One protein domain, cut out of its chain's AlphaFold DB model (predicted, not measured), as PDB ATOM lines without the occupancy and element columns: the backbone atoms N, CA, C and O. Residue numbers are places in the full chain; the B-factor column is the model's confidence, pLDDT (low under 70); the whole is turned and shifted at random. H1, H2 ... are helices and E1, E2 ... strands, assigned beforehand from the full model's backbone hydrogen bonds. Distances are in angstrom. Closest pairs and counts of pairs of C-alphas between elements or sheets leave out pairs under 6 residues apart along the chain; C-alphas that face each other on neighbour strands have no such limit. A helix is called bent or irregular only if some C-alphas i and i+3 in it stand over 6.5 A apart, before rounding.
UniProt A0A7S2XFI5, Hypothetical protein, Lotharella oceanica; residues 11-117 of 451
ATOM      1  N   GLN A  11      42.058 -27.305  26.415       91.19
ATOM      2  CA  GLN A  11      41.298 -26.089  26.127       91.19
ATOM      3  C   GLN A  11      41.006 -25.944  24.629       91.19
ATOM      4  O   GLN A  11      39.856 -25.729  24.257       91.19
ATOM      5  N   GLU A  12      42.010 -26.141  23.771       90.88
ATOM      6  CA  GLU A  12      41.837 -26.119  22.310       90.88
ATOM      7  C   GLU A  12      40.878 -27.217  21.828       90.88
ATOM      8  O   GLU A  12      40.057 -26.981  20.944       90.88
ATOM      9  N   LEU A  13      40.939 -28.412  22.430       89.06
ATOM     10  CA  LEU A  13      40.009 -29.500  22.118       89.06
ATOM     11  C   LEU A  13      38.567 -29.151  22.508       89.06
ATOM     12  O   LEU A  13      37.635 -29.475  21.771       89.06
ATOM     13  N   ARG A  14      38.373 -28.511  23.666       89.75
ATOM     14  CA  ARG A  14      37.052 -28.065  24.121       89.75
ATOM     15  C   ARG A  14      36.472 -27.021  23.170       89.75
ATOM     16  O   ARG A  14      35.343 -27.188  22.721       89.75
ATOM     17  N   GLU A  15      37.257 -26.010  22.810       92.12
ATOM     18  CA  GLU A  15      36.847 -24.969  21.862       92.12
ATOM     19  C   GLU A  15      36.492 -25.559  20.487       92.12
ATOM     20  O   GLU A  15      35.473 -25.204  19.896       92.12
ATOM     21  N   LEU A  16      37.289 -26.515  19.997       90.69
ATOM     22  CA  LEU A  16      37.007 -27.219  18.747       90.69
ATOM     23  C   LEU A  16      35.656 -27.949  18.797       90.69
ATOM     24  O   LEU A  16      34.892 -27.896  17.834       90.69
ATOM     25  N   ARG A  17      35.348 -28.621  19.915       88.75
ATOM     26  CA  ARG A  17      34.070 -29.325  20.113       88.75
ATOM     27  C   ARG A  17      32.887 -28.366  20.185       88.75
ATOM     28  O   ARG A  17      31.866 -28.654  19.577       88.75
ATOM     29  N   GLU A  18      33.030 -27.242  20.882       88.88
ATOM     30  CA  GLU A  18      31.985 -26.214  20.970       88.88
ATOM     31  C   GLU A  18      31.669 -25.634  19.582       88.88
ATOM     32  O   GLU A  18      30.505 -25.547  19.203       88.88
ATOM     33  N   ARG A  19      32.693 -25.346  18.767       86.88
ATOM     34  CA  ARG A  19      32.513 -24.808  17.404       86.88
ATOM     35  C   ARG A  19      31.945 -25.813  16.405       86.88
ATOM     36  O   ARG A  19      31.210 -25.431  15.500       86.88
ATOM     37  N   LEU A  20      32.307 -27.090  16.532       87.94
ATOM     38  CA  LEU A  20      31.792 -28.145  15.657       87.94
ATOM     39  C   LEU A  20      30.430 -28.685  16.113       87.94
ATOM     40  O   LEU A  20      29.770 -29.342  15.313       87.94
ATOM     41  N   GLY A  21      30.014 -28.417  17.357       81.75
ATOM     42  CA  GLY A  21      28.906 -29.084  18.050       81.75
ATOM     43  C   GLY A  21      27.621 -29.221  17.234       81.75
ATOM     44  O   GLY A  21      27.112 -30.327  17.091       81.75
ATOM     45  N   GLU A  22      27.142 -28.136  16.623       81.06
ATOM     46  CA  GLU A  22      25.904 -28.139  15.822       81.06
ATOM     47  C   GLU A  22      26.019 -28.935  14.509       81.06
ATOM     48  O   GLU A  22      25.020 -29.385  13.948       81.06
ATOM     49  N   ASN A  23      27.243 -29.132  14.013       84.00
ATOM     50  CA  ASN A  23      27.529 -29.831  12.762       84.00
ATOM     51  C   ASN A  23      27.971 -31.290  12.978       84.00
ATOM     52  O   ASN A  23      28.169 -32.004  11.991       84.00
ATOM     53  N   LEU A  24      28.132 -31.750  14.224       86.56
ATOM     54  CA  LEU A  24      28.493 -33.131  14.548       86.56
ATOM     55  C   LEU A  24      27.252 -34.030  14.595       86.56
ATOM     56  O   LEU A  24      26.246 -33.709  15.221       86.56
ATOM     57  N   VAL A  25      27.330 -35.185  13.938       86.75
ATOM     58  CA  VAL A  25      26.254 -36.181  13.869       86.75
ATOM     59  C   VAL A  25      26.768 -37.513  14.412       86.75
ATOM     60  O   VAL A  25      27.874 -37.916  14.041       86.75
ATOM     61  N   PRO A  26      25.989 -38.226  15.246       85.12
ATOM     62  CA  PRO A  26      26.338 -39.573  15.686       85.12
ATOM     63  C   PRO A  26      26.543 -40.525  14.502       85.12
ATOM     64  O   PRO A  26      25.764 -40.547  13.545       85.12
ATOM     65  N   ALA A  27      27.605 -41.323  14.554       77.69
ATOM     66  CA  ALA A  27      27.881 -42.346  13.548       77.69
ATOM     67  C   ALA A  27      27.032 -43.613  13.746       77.69
ATOM     68  O   ALA A  27      26.844 -44.395  12.813       77.69
ATOM     69  N   GLU A  28      26.525 -43.839  14.958       68.38
ATOM     70  CA  GLU A  28      25.627 -44.944  15.276       68.38
ATOM     71  C   GLU A  28      24.223 -44.688  14.699       68.38
ATOM     72  O   GLU A  28      23.694 -43.582  14.785       68.38
ATOM     73  N   GLY A  29      23.646 -45.684  14.018       62.81
ATOM     74  CA  GLY A  29      22.339 -45.572  13.350       62.81
ATOM     75  C   GLY A  29      22.312 -44.764  12.039       62.81
ATOM     76  O   GLY A  29      21.324 -44.830  11.312       62.81
ATOM     77  N   SER A  30      23.390 -44.053  11.683       61.41
ATOM     78  CA  SER A  30      23.481 -43.245  10.456       61.41
ATOM     79  C   SER A  30      24.289 -43.939   9.353       61.41
ATOM     80  O   SER A  30      25.355 -44.503   9.598       61.41
ATOM     81  N   ARG A  31      23.836 -43.847   8.092       65.88
ATOM     82  CA  ARG A  31      24.634 -44.288   6.934       65.88
ATOM     83  C   ARG A  31      25.789 -43.305   6.721       65.88
ATOM     84  O   ARG A  31      25.577 -42.217   6.190       65.88
ATOM     85  N   LEU A  32      27.002 -43.690   7.127       71.12
ATOM     86  CA  LEU A  32      28.204 -42.871   6.944       71.12
ATOM     87  C   LEU A  32      28.377 -42.476   5.462       71.12
ATOM     88  O   LEU A  32      28.307 -43.347   4.584       71.12
ATOM     89  N   PRO A  33      28.621 -41.189   5.156       71.19
ATOM     90  CA  PRO A  33      28.857 -40.757   3.789       71.19
ATOM     91  C   PRO A  33      30.072 -41.441   3.157       71.19
ATOM     92  O   PRO A  33      31.098 -41.672   3.801       71.19
ATOM     93  N   ARG A  34      30.000 -41.679   1.841       67.38
ATOM     94  CA  ARG A  34      31.077 -42.320   1.058       67.38
ATOM     95  C   ARG A  34      32.432 -41.607   1.144       67.38
ATOM     96  O   ARG A  34      33.449 -42.234   0.858       67.38
ATOM     97  N   TYR A  35      32.458 -40.319   1.481       68.06
ATOM     98  CA  TYR A  35      33.694 -39.542   1.616       68.06
ATOM     99  C   TYR A  35      34.389 -39.727   2.978       68.06
ATOM    100  O   TYR A  35      35.573 -39.423   3.085       68.06
ATOM    101  N   ILE A  36      33.693 -40.257   3.991       67.44
ATOM    102  CA  ILE A  36      34.232 -40.490   5.346       67.44
ATOM    103  C   ILE A  36      34.784 -41.906   5.488       67.44
ATOM    104  O   ILE A  36      35.745 -42.118   6.221       67.44
ATOM    105  N   LEU A  37      34.199 -42.866   4.768       62.47
ATOM    106  CA  LEU A  37      34.544 -44.280   4.875       62.47
ATOM    107  C   LEU A  37      36.023 -44.542   4.496       62.47
ATOM    108  O   LEU A  37      36.405 -44.369   3.330       62.47
ATOM    109  N   PRO A  38      36.861 -44.984   5.452       56.16
ATOM    110  CA  PRO A  38      38.163 -45.576   5.188       56.16
ATOM    111  C   PRO A  38      37.946 -46.969   4.579       56.16
ATOM    112  O   PRO A  38      37.639 -47.910   5.294       56.16
ATOM    113  N   GLY A  39      38.036 -47.075   3.247       54.88
ATOM    114  CA  GLY A  39      37.970 -48.344   2.506       54.88
ATOM    115  C   GLY A  39      36.800 -49.279   2.859       54.88
ATOM    116  O   GLY A  39      35.810 -48.892   3.470       54.88
ATOM    117  N   THR A  40      36.848 -50.515   2.365       49.81
ATOM    118  CA  THR A  40      35.726 -51.474   2.396       49.81
ATOM    119  C   THR A  40      35.600 -52.265   3.702       49.81
ATOM    120  O   THR A  40      34.648 -53.035   3.838       49.81
ATOM    121  N   ARG A  41      36.510 -52.093   4.674       54.28
ATOM    122  CA  ARG A  41      36.510 -52.845   5.937       54.28
ATOM    123  C   ARG A  41      36.940 -51.958   7.107       54.28
ATOM    124  O   ARG A  41      38.122 -51.816   7.384       54.28
ATOM    125  N   LEU A  42      35.958 -51.374   7.789       58.66
ATOM    126  CA  LEU A  42      36.166 -50.667   9.052       58.66
ATOM    127  C   LEU A  42      36.492 -51.686  10.153       58.66
ATOM    128  O   LEU A  42      35.626 -52.477  10.530       58.66
ATOM    129  N   GLU A  43      37.725 -51.684  10.659       64.12
ATOM    130  CA  GLU A  43      38.024 -52.310  11.952       64.12
ATOM    131  C   GLU A  43      37.272 -51.547  13.061       64.12
ATOM    132  O   GLU A  43      36.931 -50.372  12.898       64.12
ATOM    133  N   GLN A  44      36.968 -52.207  14.183       64.25
ATOM    134  CA  GLN A  44      36.153 -51.622  15.259       64.25
ATOM    135  C   GLN A  44      36.742 -50.295  15.786       64.25
ATOM    136  O   GLN A  44      35.993 -49.358  16.047       64.25
ATOM    137  N   ASP A  45      38.074 -50.178  15.800       66.19
ATOM    138  CA  ASP A  45      38.836 -48.995  16.238       66.19
ATOM    139  C   ASP A  45      38.932 -47.864  15.189       66.19
ATOM    140  O   ASP A  45      39.559 -46.821  15.430       66.19
ATOM    141  N   ASP A  46      38.387 -48.074  13.988       71.31
ATOM    142  CA  ASP A  46      38.368 -47.094  12.894       71.31
ATOM    143  C   ASP A  46      36.983 -46.463  12.692       71.31
ATOM    144  O   ASP A  46      36.838 -45.528  11.898       71.31
ATOM    145  N   LYS A  47      35.964 -46.936  13.421       74.25
ATOM    146  CA  LYS A  47      34.628 -46.346  13.390       74.25
ATOM    147  C   LYS A  47      34.611 -45.081  14.264       74.25
ATOM    148  O   LYS A  47      34.875 -45.180  15.458       74.25
ATOM    149  N   PRO A  48      34.314 -43.893  13.704       80.00
ATOM    150  CA  PRO A  48      34.189 -42.688  14.513       80.00
ATOM    151  C   PRO A  48      32.906 -42.737  15.350       80.00
ATOM    152  O   PRO A  48      31.916 -43.306  14.899       80.00
ATOM    153  N   ASP A  49      32.890 -42.082  16.511       84.38
ATOM    154  CA  ASP A  49      31.666 -41.897  17.312       84.38
ATOM    155  C   ASP A  49      30.746 -40.832  16.695       84.38
ATOM    156  O   ASP A  49      29.520 -40.958  16.678       84.38
ATOM    157  N   VAL A  50      31.355 -39.780  16.141       86.75
ATOM    158  CA  VAL A  50      30.683 -38.643  15.503       86.75
ATOM    159  C   VAL A  50      31.394 -38.237  14.217       86.75
ATOM    160  O   VAL A  50      32.599 -38.431  14.062       86.75
ATOM    161  N   TRP A  51      30.658 -37.629  13.295       86.25
ATOM    162  CA  TRP A  51      31.198 -37.098  12.047       86.25
ATOM    163  C   TRP A  51      30.607 -35.725  11.724       86.25
ATOM    164  O   TRP A  51      29.516 -35.388  12.174       86.25
ATOM    165  N   VAL A  52      31.332 -34.910  10.955       87.06
ATOM    166  CA  VAL A  52      30.881 -33.561  10.576       87.06
ATOM    167  C   VAL A  52      29.957 -33.653   9.361       87.06
ATOM    168  O   VAL A  52      30.407 -34.064   8.292       87.06
ATOM    169  N   ARG A  53      28.688 -33.249   9.517       83.69
ATOM    170  CA  ARG A  53      27.636 -33.335   8.486       83.69
ATOM    171  C   ARG A  53      28.026 -32.658   7.178       83.69
ATOM    172  O   ARG A  53      27.839 -33.223   6.102       83.69
ATOM    173  N   ASP A  54      28.522 -31.435   7.304       86.31
ATOM    174  CA  ASP A  54      28.943 -30.585   6.201       86.31
ATOM    175  C   ASP A  54      30.461 -30.347   6.296       86.31
ATOM    176  O   ASP A  54      30.905 -29.592   7.169       86.31
ATOM    177  N   PRO A  55      31.276 -30.965   5.420       84.31
ATOM    178  CA  PRO A  55      32.722 -30.762   5.396       84.31
ATOM    179  C   PRO A  55      33.139 -29.295   5.237       84.31
ATOM    180  O   PRO A  55      34.196 -28.911   5.738       84.31
ATOM    181  N   MET A  56      32.311 -28.461   4.594       86.88
ATOM    182  CA  MET A  56      32.590 -27.033   4.414       86.88
ATOM    183  C   MET A  56      32.424 -26.228   5.703       86.88
ATOM    184  O   MET A  56      32.991 -25.144   5.822       86.88
ATOM    185  N   ARG A  57      31.712 -26.779   6.692       86.69
ATOM    186  CA  ARG A  57      31.593 -26.236   8.053       86.69
ATOM    187  C   ARG A  57      32.576 -26.878   9.035       86.69
ATOM    188  O   ARG A  57      32.433 -26.729  10.247       86.69
ATOM    189  N   SER A  58      33.552 -27.629   8.526       89.69
ATOM    190  CA  SER A  58      34.622 -28.203   9.337       89.69
ATOM    191  C   SER A  58      35.726 -27.179   9.629       89.69
ATOM    192  O   SER A  58      35.656 -26.019   9.229       89.69
ATOM    193  N   VAL A  59      36.768 -27.616  10.335       91.00
ATOM    194  CA  VAL A  59      37.921 -26.792  10.713       91.00
ATOM    195  C   VAL A  59      39.193 -27.394  10.127       91.00
ATOM    196  O   VAL A  59      39.375 -28.612  10.123       91.00
ATOM    197  N   VAL A  60      40.101 -26.542   9.649       92.62
ATOM    198  CA  VAL A  60      41.385 -26.981   9.095       92.62
ATOM    199  C   VAL A  60      42.367 -27.292  10.223       92.62
ATOM    200  O   VAL A  60      42.616 -26.472  11.107       92.62
ATOM    201  N   LEU A  61      42.977 -28.476  10.176       93.12
ATOM    202  CA  LEU A  61      44.052 -28.862  11.089       93.12
ATOM    203  C   LEU A  61      45.395 -28.784  10.372       93.12
ATOM    204  O   LEU A  61      45.585 -29.395   9.322       93.12
ATOM    205  N   GLN A  62      46.351 -28.076  10.970       92.94
ATOM    206  CA  GLN A  62      47.743 -28.143  10.549       92.94
ATOM    207  C   GLN A  62      48.416 -29.310  11.270       92.94
ATOM    208  O   GLN A  62      48.381 -29.398  12.500       92.94
ATOM    209  N   VAL A  63      49.001 -30.222  10.496       92.38
ATOM    210  CA  VAL A  63      49.518 -31.498  10.997       92.38
ATOM    211  C   VAL A  63      50.974 -31.653  10.593       92.38
ATOM    212  O   VAL A  63      51.319 -31.510   9.423       92.38
ATOM    213  N   LYS A  64      51.824 -32.001  11.560       89.81
ATOM    214  CA  LYS A  64      53.198 -32.444  11.318       89.81
ATOM    215  C   LYS A  64      53.281 -33.949  11.535       89.81
ATOM    216  O   LYS A  64      52.703 -34.467  12.485       89.81
ATOM    217  N   CYS A  65      54.012 -34.648  10.681       86.44
ATOM    218  CA  CYS A  65      54.258 -36.082  10.813       86.44
ATOM    219  C   CYS A  65      55.718 -36.410  10.483       86.44
ATOM    220  O   CYS A  65      56.454 -35.548  10.002       86.44
ATOM    221  N   TYR A  66      56.142 -37.633  10.802       82.56
ATOM    222  CA  TYR A  66      57.502 -38.103  10.533       82.56
ATOM    223  C   TYR A  66      57.674 -38.540   9.073       82.56
ATOM    224  O   TYR A  66      58.661 -38.194   8.432       82.56
ATOM    225  N   GLU A  67      56.696 -39.272   8.539       82.19
ATOM    226  CA  GLU A  67      56.672 -39.742   7.152       82.19
ATOM    227  C   GLU A  67      55.239 -40.058   6.692       82.19
ATOM    228  O   GLU A  67      54.335 -40.239   7.519       82.19
ATOM    229  N   LEU A  68      55.056 -40.161   5.368       87.88
ATOM    230  CA  LEU A  68      53.794 -40.484   4.684       87.88
ATOM    231  C   LEU A  68      53.905 -41.783   3.847       87.88
ATOM    232  O   LEU A  68      53.895 -41.729   2.615       87.88
ATOM    233  N   PRO A  69      54.061 -42.968   4.468       84.38
ATOM    234  CA  PRO A  69      54.107 -44.237   3.748       84.38
ATOM    235  C   PRO A  69      52.765 -44.596   3.102       84.38
ATOM    236  O   PRO A  69      51.695 -44.181   3.554       84.38
ATOM    237  N   GLU A  70      52.827 -45.453   2.081       85.88
ATOM    238  CA  GLU A  70      51.649 -46.152   1.564       85.88
ATOM    239  C   GLU A  70      51.022 -47.032   2.643       85.88
ATOM    240  O   GLU A  70      51.710 -47.723   3.401       85.88
ATOM    241  N   CYS A  71      49.697 -47.008   2.715       79.06
ATOM    242  CA  CYS A  71      48.920 -47.912   3.546       79.06
ATOM    243  C   CYS A  71      48.150 -48.904   2.670       79.06
ATOM    244  O   CYS A  71      47.992 -48.701   1.467       79.06
ATOM    245  N   ARG A  72      47.637 -49.980   3.282       75.69
ATOM    246  CA  ARG A  72      46.755 -50.922   2.580       75.69
ATOM    247  C   ARG A  72      45.579 -50.177   1.935       75.69
ATOM    248  O   ARG A  72      45.106 -49.169   2.467       75.69
ATOM    249  N   TRP A  73      45.133 -50.686   0.786       67.62
ATOM    250  CA  TRP A  73      44.113 -50.066  -0.070       67.62
ATOM    251  C   TRP A  73      42.764 -49.849   0.635       67.62
ATOM    252  O   TRP A  73      41.995 -48.976   0.242       67.62
ATOM    253  N   ASP A  74      42.500 -50.625   1.681       69.62
ATOM    254  CA  ASP A  74      41.289 -50.623   2.492       69.62
ATOM    255  C   ASP A  74      41.378 -49.728   3.743       69.62
ATOM    256  O   ASP A  74      40.359 -49.514   4.389       69.62
ATOM    257  N   LYS A  75      42.547 -49.155   4.078       73.06
ATOM    258  CA  LYS A  75      42.740 -48.418   5.344       73.06
ATOM    259  C   LYS A  75      42.433 -46.923   5.275       73.06
ATOM    260  O   LYS A  75      41.773 -46.383   6.151       73.06
ATOM    261  N   PHE A  76      42.926 -46.214   4.263       78.31
ATOM    262  CA  PHE A  76      42.592 -44.803   4.038       78.31
ATOM    263  C   PHE A  76      42.389 -44.561   2.549       78.31
ATOM    264  O   PHE A  76      43.184 -45.008   1.729       78.31
ATOM    265  N   ARG A  77      41.379 -43.759   2.194       76.75
ATOM    266  CA  ARG A  77      41.071 -43.439   0.791       76.75
ATOM    267  C   ARG A  77      42.220 -42.756   0.042       76.75
ATOM    268  O   ARG A  77      42.372 -42.956  -1.156       76.75
ATOM    269  N   ALA A  78      43.051 -42.002   0.760       78.88
ATOM    270  CA  ALA A  78      44.245 -41.367   0.210       78.88
ATOM    271  C   ALA A  78      45.364 -42.366  -0.153       78.88
ATOM    272  O   ALA A  78      46.350 -41.941  -0.734       78.88
ATOM    273  N   LYS A  79      45.254 -43.656   0.212       82.12
ATOM    274  CA  LYS A  79      46.283 -44.709   0.051       82.12
ATOM    275  C   LYS A  79      47.620 -44.444   0.761       82.12
ATOM    276  O   LYS A  79      48.514 -45.285   0.724       82.12
ATOM    277  N   PHE A  80      47.728 -43.330   1.478       86.00
ATOM    278  CA  PHE A  80      48.847 -42.978   2.342       86.00
ATOM    279  C   PHE A  80      48.385 -42.826   3.790       86.00
ATOM    280  O   PHE A  80      47.213 -42.534   4.064       86.00
ATOM    281  N   THR A  81      49.323 -42.977   4.724       87.75
ATOM    282  CA  THR A  81      49.094 -42.698   6.141       87.75
ATOM    283  C   THR A  81      50.224 -41.885   6.751       87.75
ATOM    284  O   THR A  81      51.386 -42.118   6.445       87.75
ATOM    285  N   ALA A  82      49.894 -40.939   7.629       89.38
ATOM    286  CA  ALA A  82      50.889 -40.168   8.369       89.38
ATOM    287  C   ALA A  82      51.362 -40.948   9.602       89.38
ATOM    288  O   ALA A  82      50.540 -41.320  10.444       89.38
ATOM    289  N   ARG A  83      52.676 -41.174   9.742       87.81
ATOM    290  CA  ARG A  83      53.260 -41.760  10.961       87.81
ATOM    291  C   ARG A  83      53.614 -40.687  11.981       87.81
ATOM    292  O   ARG A  83      54.222 -39.672  11.646       87.81
ATOM    293  N   PHE A  84      53.246 -40.945  13.234       88.50
ATOM    294  CA  PHE A  84      53.395 -40.018  14.361       88.50
ATOM    295  C   PHE A  84      52.806 -38.618  14.087       88.50
ATOM    296  O   PHE A  84      53.499 -37.617  14.289       88.50
ATOM    297  N   PRO A  85      51.551 -38.521  13.601       92.25
ATOM    298  CA  PRO A  85      50.940 -37.235  13.315       92.25
ATOM    299  C   PRO A  85      50.670 -36.475  14.617       92.25
ATOM    300  O   PRO A  85      50.116 -37.016  15.576       92.25
ATOM    301  N   ARG A  86      51.044 -35.200  14.631       91.62
ATOM    302  CA  ARG A  86      50.767 -34.256  15.712       91.62
ATOM    303  C   ARG A  86      50.068 -33.044  15.124       91.62
ATOM    304  O   ARG A  86      50.536 -32.498  14.121       91.62
ATOM    305  N   CYS A  87      48.970 -32.620  15.741       94.31
ATOM    306  CA  CYS A  87      48.417 -31.308  15.438       94.31
ATOM    307  C   CYS A  87      49.455 -30.256  15.847       94.31
ATOM    308  O   CYS A  87      50.060 -30.364  16.907       94.31
ATOM    309  N   THR A  88      49.742 -29.294  14.982       92.25
ATOM    310  CA  THR A  88      50.592 -28.149  15.337       92.25
ATOM    311  C   THR A  88      49.758 -26.909  15.591       92.25
ATOM    312  O   THR A  88      50.182 -26.041  16.347       92.25
ATOM    313  N   LYS A  89      48.610 -26.797  14.915       93.12
ATOM    314  CA  LYS A  89      47.686 -25.673  15.046       93.12
ATOM    315  C   LYS A  89      46.303 -26.052  14.526       93.12
ATOM    316  O   LYS A  89      46.187 -26.638  13.448       93.12
ATOM    317  N   ILE A  90      45.264 -25.648  15.250       93.19
ATOM    318  CA  ILE A  90      43.885 -25.635  14.754       93.19
ATOM    319  C   ILE A  90      43.678 -24.294  14.034       93.19
ATOM    320  O   ILE A  90      43.798 -23.227  14.635       93.19
ATOM    321  N   ARG A  91      43.479 -24.330  12.715       91.50
ATOM    322  CA  ARG A  91      43.494 -23.155  11.828       91.50
ATOM    323  C   ARG A  91      42.072 -22.638  11.631       91.50
ATOM    324  O   ARG A  91      41.441 -22.911  10.617       91.50
ATOM    325  N   TYR A  92      41.574 -21.881  12.604       91.19
ATOM    326  CA  TYR A  92      40.283 -21.191  12.477       91.19
ATOM    327  C   TYR A  92      40.319 -20.018  11.491       91.19
ATOM    328  O   TYR A  92      39.277 -19.547  11.055       91.19
ATOM    329  N   ASP A  93      41.518 -19.553  11.145       91.44
ATOM    330  CA  ASP A  93      41.750 -18.464  10.200       91.44
ATOM    331  C   ASP A  93      41.640 -18.896   8.729       91.44
ATOM    332  O   ASP A  93      41.654 -18.046   7.844       91.44
ATOM    333  N   LYS A  94      41.533 -20.205   8.454       89.00
ATOM    334  CA  LYS A  94      41.439 -20.747   7.096       89.00
ATOM    335  C   LYS A  94      40.139 -21.527   6.891       89.00
ATOM    336  O   LYS A  94      39.839 -22.410   7.696       89.00
ATOM    337  N   PRO A  95      39.397 -21.274   5.798       90.44
ATOM    338  CA  PRO A  95      38.245 -22.094   5.453       90.44
ATOM    339  C   PRO A  95      38.687 -23.486   4.956       90.44
ATOM    340  O   PRO A  95      39.772 -23.612   4.380       90.44
ATOM    341  N   PRO A  96      37.848 -24.534   5.095       88.94
ATOM    342  CA  PRO A  96      38.150 -25.881   4.595       88.94
ATOM    343  C   PRO A  96      38.501 -25.968   3.104       88.94
ATOM    344  O   PRO A  96      39.256 -26.857   2.714       88.94
ATOM    345  N   SER A  97      38.027 -25.034   2.274       87.38
ATOM    346  CA  SER A  97      38.392 -24.942   0.851       87.38
ATOM    347  C   SER A  97      39.873 -24.646   0.602       87.38
ATOM    348  O   SER A  97      40.368 -24.960  -0.472       87.38
ATOM    349  N   GLN A  98      40.581 -24.066   1.577       87.12
ATOM    350  CA  GLN A  98      42.028 -23.823   1.523       87.12
ATOM    351  C   GLN A  98      42.841 -24.947   2.187       87.12
ATOM    352  O   GLN A  98      44.019 -24.763   2.513       87.12
ATOM    353  N   SER A  99      42.211 -26.087   2.479       89.25
ATOM    354  CA  SER A  99      42.944 -27.272   2.913       89.25
ATOM    355  C   SER A  99      43.737 -27.868   1.748       89.25
ATOM    356  O   SER A  99      43.385 -27.684   0.587       89.25
ATOM    357  N   MET A 100      44.822 -28.567   2.084       87.44
ATOM    358  CA  MET A 100      45.691 -29.215   1.104       87.44
ATOM    359  C   MET A 100      44.881 -30.132   0.185       87.44
ATOM    360  O   MET A 100      44.149 -31.006   0.669       87.44
ATOM    361  N   SER A 101      45.030 -29.942  -1.125       88.50
ATOM    362  CA  SER A 101      44.324 -30.748  -2.122       88.50
ATOM    363  C   SER A 101      44.919 -32.158  -2.228       88.50
ATOM    364  O   SER A 101      46.005 -32.450  -1.717       88.50
ATOM    365  N   TRP A 102      44.195 -33.075  -2.878       84.81
ATOM    366  CA  TRP A 102      44.730 -34.418  -3.117       84.81
ATOM    367  C   TRP A 102      45.954 -34.379  -4.040       84.81
ATOM    368  O   TRP A 102      46.915 -35.094  -3.762       84.81
ATOM    369  N   ASP A 103      45.941 -33.524  -5.068       85.25
ATOM    370  CA  ASP A 103      47.058 -33.358  -6.003       85.25
ATOM    371  C   ASP A 103      48.295 -32.797  -5.289       85.25
ATOM    372  O   ASP A 103      49.373 -33.373  -5.388       85.25
ATOM    373  N   GLU A 104      48.131 -31.773  -4.443       85.88
ATOM    374  CA  GLU A 104      49.224 -31.220  -3.625       85.88
ATOM    375  C   GLU A 104      49.817 -32.261  -2.669       85.88
ATOM    376  O   GLU A 104      51.035 -32.349  -2.497       85.88
ATOM    377  N   LEU A 105      48.964 -33.077  -2.041       87.00
ATOM    378  CA  LEU A 105      49.415 -34.168  -1.182       87.00
ATOM    379  C   LEU A 105      50.157 -35.241  -1.991       87.00
ATOM    380  O   LEU A 105      51.166 -35.771  -1.521       87.00
ATOM    381  N   TYR A 106      49.656 -35.586  -3.176       83.94
ATOM    382  CA  TYR A 106      50.271 -36.573  -4.054       83.94
ATOM    383  C   TYR A 106      51.645 -36.096  -4.531       83.94
ATOM    384  O   TYR A 106      52.626 -36.825  -4.379       83.94
ATOM    385  N   ASP A 107      51.744 -34.848  -4.984       84.56
ATOM    386  CA  ASP A 107      52.995 -34.214  -5.394       84.56
ATOM    387  C   ASP A 107      53.983 -34.124  -4.232       84.56
ATOM    388  O   ASP A 107      55.160 -34.450  -4.390       84.56
ATOM    389  N   LEU A 108      53.527 -33.770  -3.026       82.81
ATOM    390  CA  LEU A 108      54.362 -33.775  -1.823       82.81
ATOM    391  C   LEU A 108      54.934 -35.175  -1.540       82.81
ATOM    392  O   LEU A 108      56.118 -35.323  -1.219       82.81
ATOM    393  N   VAL A 109      54.116 -36.222  -1.664       82.44
ATOM    394  CA  VAL A 109      54.552 -37.610  -1.457       82.44
ATOM    395  C   VAL A 109      55.516 -38.058  -2.561       82.44
ATOM    396  O   VAL A 109      56.524 -38.695  -2.255       82.44
ATOM    397  N   MET A 110      55.267 -37.714  -3.823       77.50
ATOM    398  CA  MET A 110      56.142 -38.105  -4.933       77.50
ATOM    399  C   MET A 110      57.476 -37.355  -4.907       77.50
ATOM    400  O   MET A 110      58.537 -37.977  -4.998       77.50
ATOM    401  N   ASN A 111      57.458 -36.051  -4.639       70.62
ATOM    402  CA  ASN A 111      58.669 -35.239  -4.532       70.62
ATOM    403  C   ASN A 111      59.510 -35.603  -3.298       70.62
ATOM    404  O   ASN A 111      60.739 -35.644  -3.380       70.62
ATOM    405  N   SER A 112      58.885 -35.947  -2.165       65.00
ATOM    406  CA  SER A 112      59.613 -36.422  -0.972       65.00
ATOM    407  C   SER A 112      60.245 -37.810  -1.150       65.00
ATOM    408  O   SER A 112      61.241 -38.123  -0.492       65.00
ATOM    409  N   ARG A 113      59.719 -38.641  -2.062       62.50
ATOM    410  CA  ARG A 113      60.330 -39.927  -2.442       62.50
ATOM    411  C   ARG A 113      61.561 -39.751  -3.323       62.50
ATOM    412  O   ARG A 113      62.518 -40.505  -3.136       62.50
ATOM    413  N   LEU A 114      61.519 -38.778  -4.234       49.72
ATOM    414  CA  LEU A 114      62.600 -38.459  -5.169       49.72
ATOM    415  C   LEU A 114      63.748 -37.687  -4.490       49.72
ATOM    416  O   LEU A 114      64.906 -37.960  -4.772       49.72
ATOM    417  N   ASN A 115      63.452 -36.803  -3.526       48.38
ATOM    418  CA  ASN A 115      64.436 -35.919  -2.886       48.38
ATOM    419  C   ASN A 115      64.493 -36.081  -1.357       48.38
ATOM    420  O   ASN A 115      64.147 -35.184  -0.584       48.38
ATOM    421  N   ARG A 116      64.994 -37.230  -0.893       50.16
ATOM    422  CA  ARG A 116      65.073 -37.582   0.541       50.16
ATOM    423  C   ARG A 116      66.075 -36.756   1.378       50.16
ATOM    424  O   ARG A 116      66.187 -36.995   2.576       50.16
ATOM    425  N   SER A 117      66.779 -35.789   0.777       43.56
ATOM    426  CA  SER A 117      67.773 -34.921   1.440       43.56
ATOM    427  C   SER A 117      67.190 -33.610   2.012       43.56
ATOM    428  O   SER A 117      67.806 -33.006   2.886       43.56
TER     429      SER A 117
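What this domain is: This is residues 11 to 117 of the 451 residues of the protein "Hypothetical protein" of Lotharella oceanica (UniProt A0A7S2XFI5). Two small strand hairpins, E1 with E2 and E3 with E4, stand apart from each other and, with two long loops, residues 27 to 49 and 65 to 85, that reach out to the same side, make a rough ring with no named element in its middle. Helix H1 runs along the rim from near E4 to the beginning of E1, and helix H2 lies at the other end of the longest axis, at the close of the printed part. The printed part has 107 residues, with two named helices and four named strands in the order H1, E1, E2, E3, E4, H2; each of the two sheets is a single antiparallel pair, E1 - E2 and E3 - E4. The class is mixed, helices and strands, with 43 residues, under half of those printed, in named elements. The whole is only just compact, close to loose, with a radius of gyration of the C-alphas of 15.3 A and spans of 44 by 34 by 23 A.

How they stand to each other: H1, residues 11 to 23, passes by a tight link into E1, residues 24 to 26. E1 and E2, residues 50 to 52, are a hairpin of antiparallel neighbours, their directions 143 degrees apart. C-alphas 24 and 52 face each other at 4.7 A, and N 25 and O 51 are within hydrogen-bond range at 2.8 A, as are N 51 and O 25 at 2.9 A. The closest C-alphas of H1 and E2 are those of Asn 23 and Val 52, 5.5 A apart. E3, residues 60 to 64, and E4, residues 86 to 91, are the second hairpin, antiparallel with 151 degrees between their directions. C-alphas 63 and 87 face each other at 4.6 A; N 88 and O 62 are within hydrogen-bond range at 2.8 A, and so are N 86 and O 64 at 2.8 A. E2 and E3 are apart, and so are E1 and E4. The closest C-alphas of H1 and E4 are those of Glu 12 and Ile 90, 7.8 A apart. H2, residues 102 to 114, is apart from H1 and from E3. In H2 each O i to N i+4 pair is within hydrogen-bond range; in H1 7 of 9 are.

Where its parts are: H1 begins at C-alpha 11, (41.298, -26.089, 26.127), and is 19.6 A long from first to last C-alpha. It is irregular: C-alphas 19 and 22 are 7.6 A apart. E1, Leu 24 to Pro 26, spans 6.9 A, and E2, Val 50 to Val 52, spans 7.1 A. E3 begins at C-alpha 60, (41.385, -26.981, 9.095), and spans 13.2 A to Lys 64. E4, Arg 86 to Arg 91, is the longest strand by residues and spans 13.8 A. H2 runs 18.4 A from Trp 102 to C-alpha 114 at (62.600, -38.459, -5.169).

The domain as a whole: The two C-alphas farthest apart are those of Gly 29 and Ser 117, 48.2 A; the first and last printed C-alphas are 37.3 A apart. The printed part has no cut. The links E1 to E2, of 23 residues, and E3 to E4, of 21 residues, are long, while E2 to E3 and E4 to H2 are short. The mean pLDDT of the printed part is 80.1. The model's confidence is low, under 70, in 24 residues: 28 to 31, 34 to 45, 73 to 74 and 112 to 117, of which 112 to 114 belong to H2.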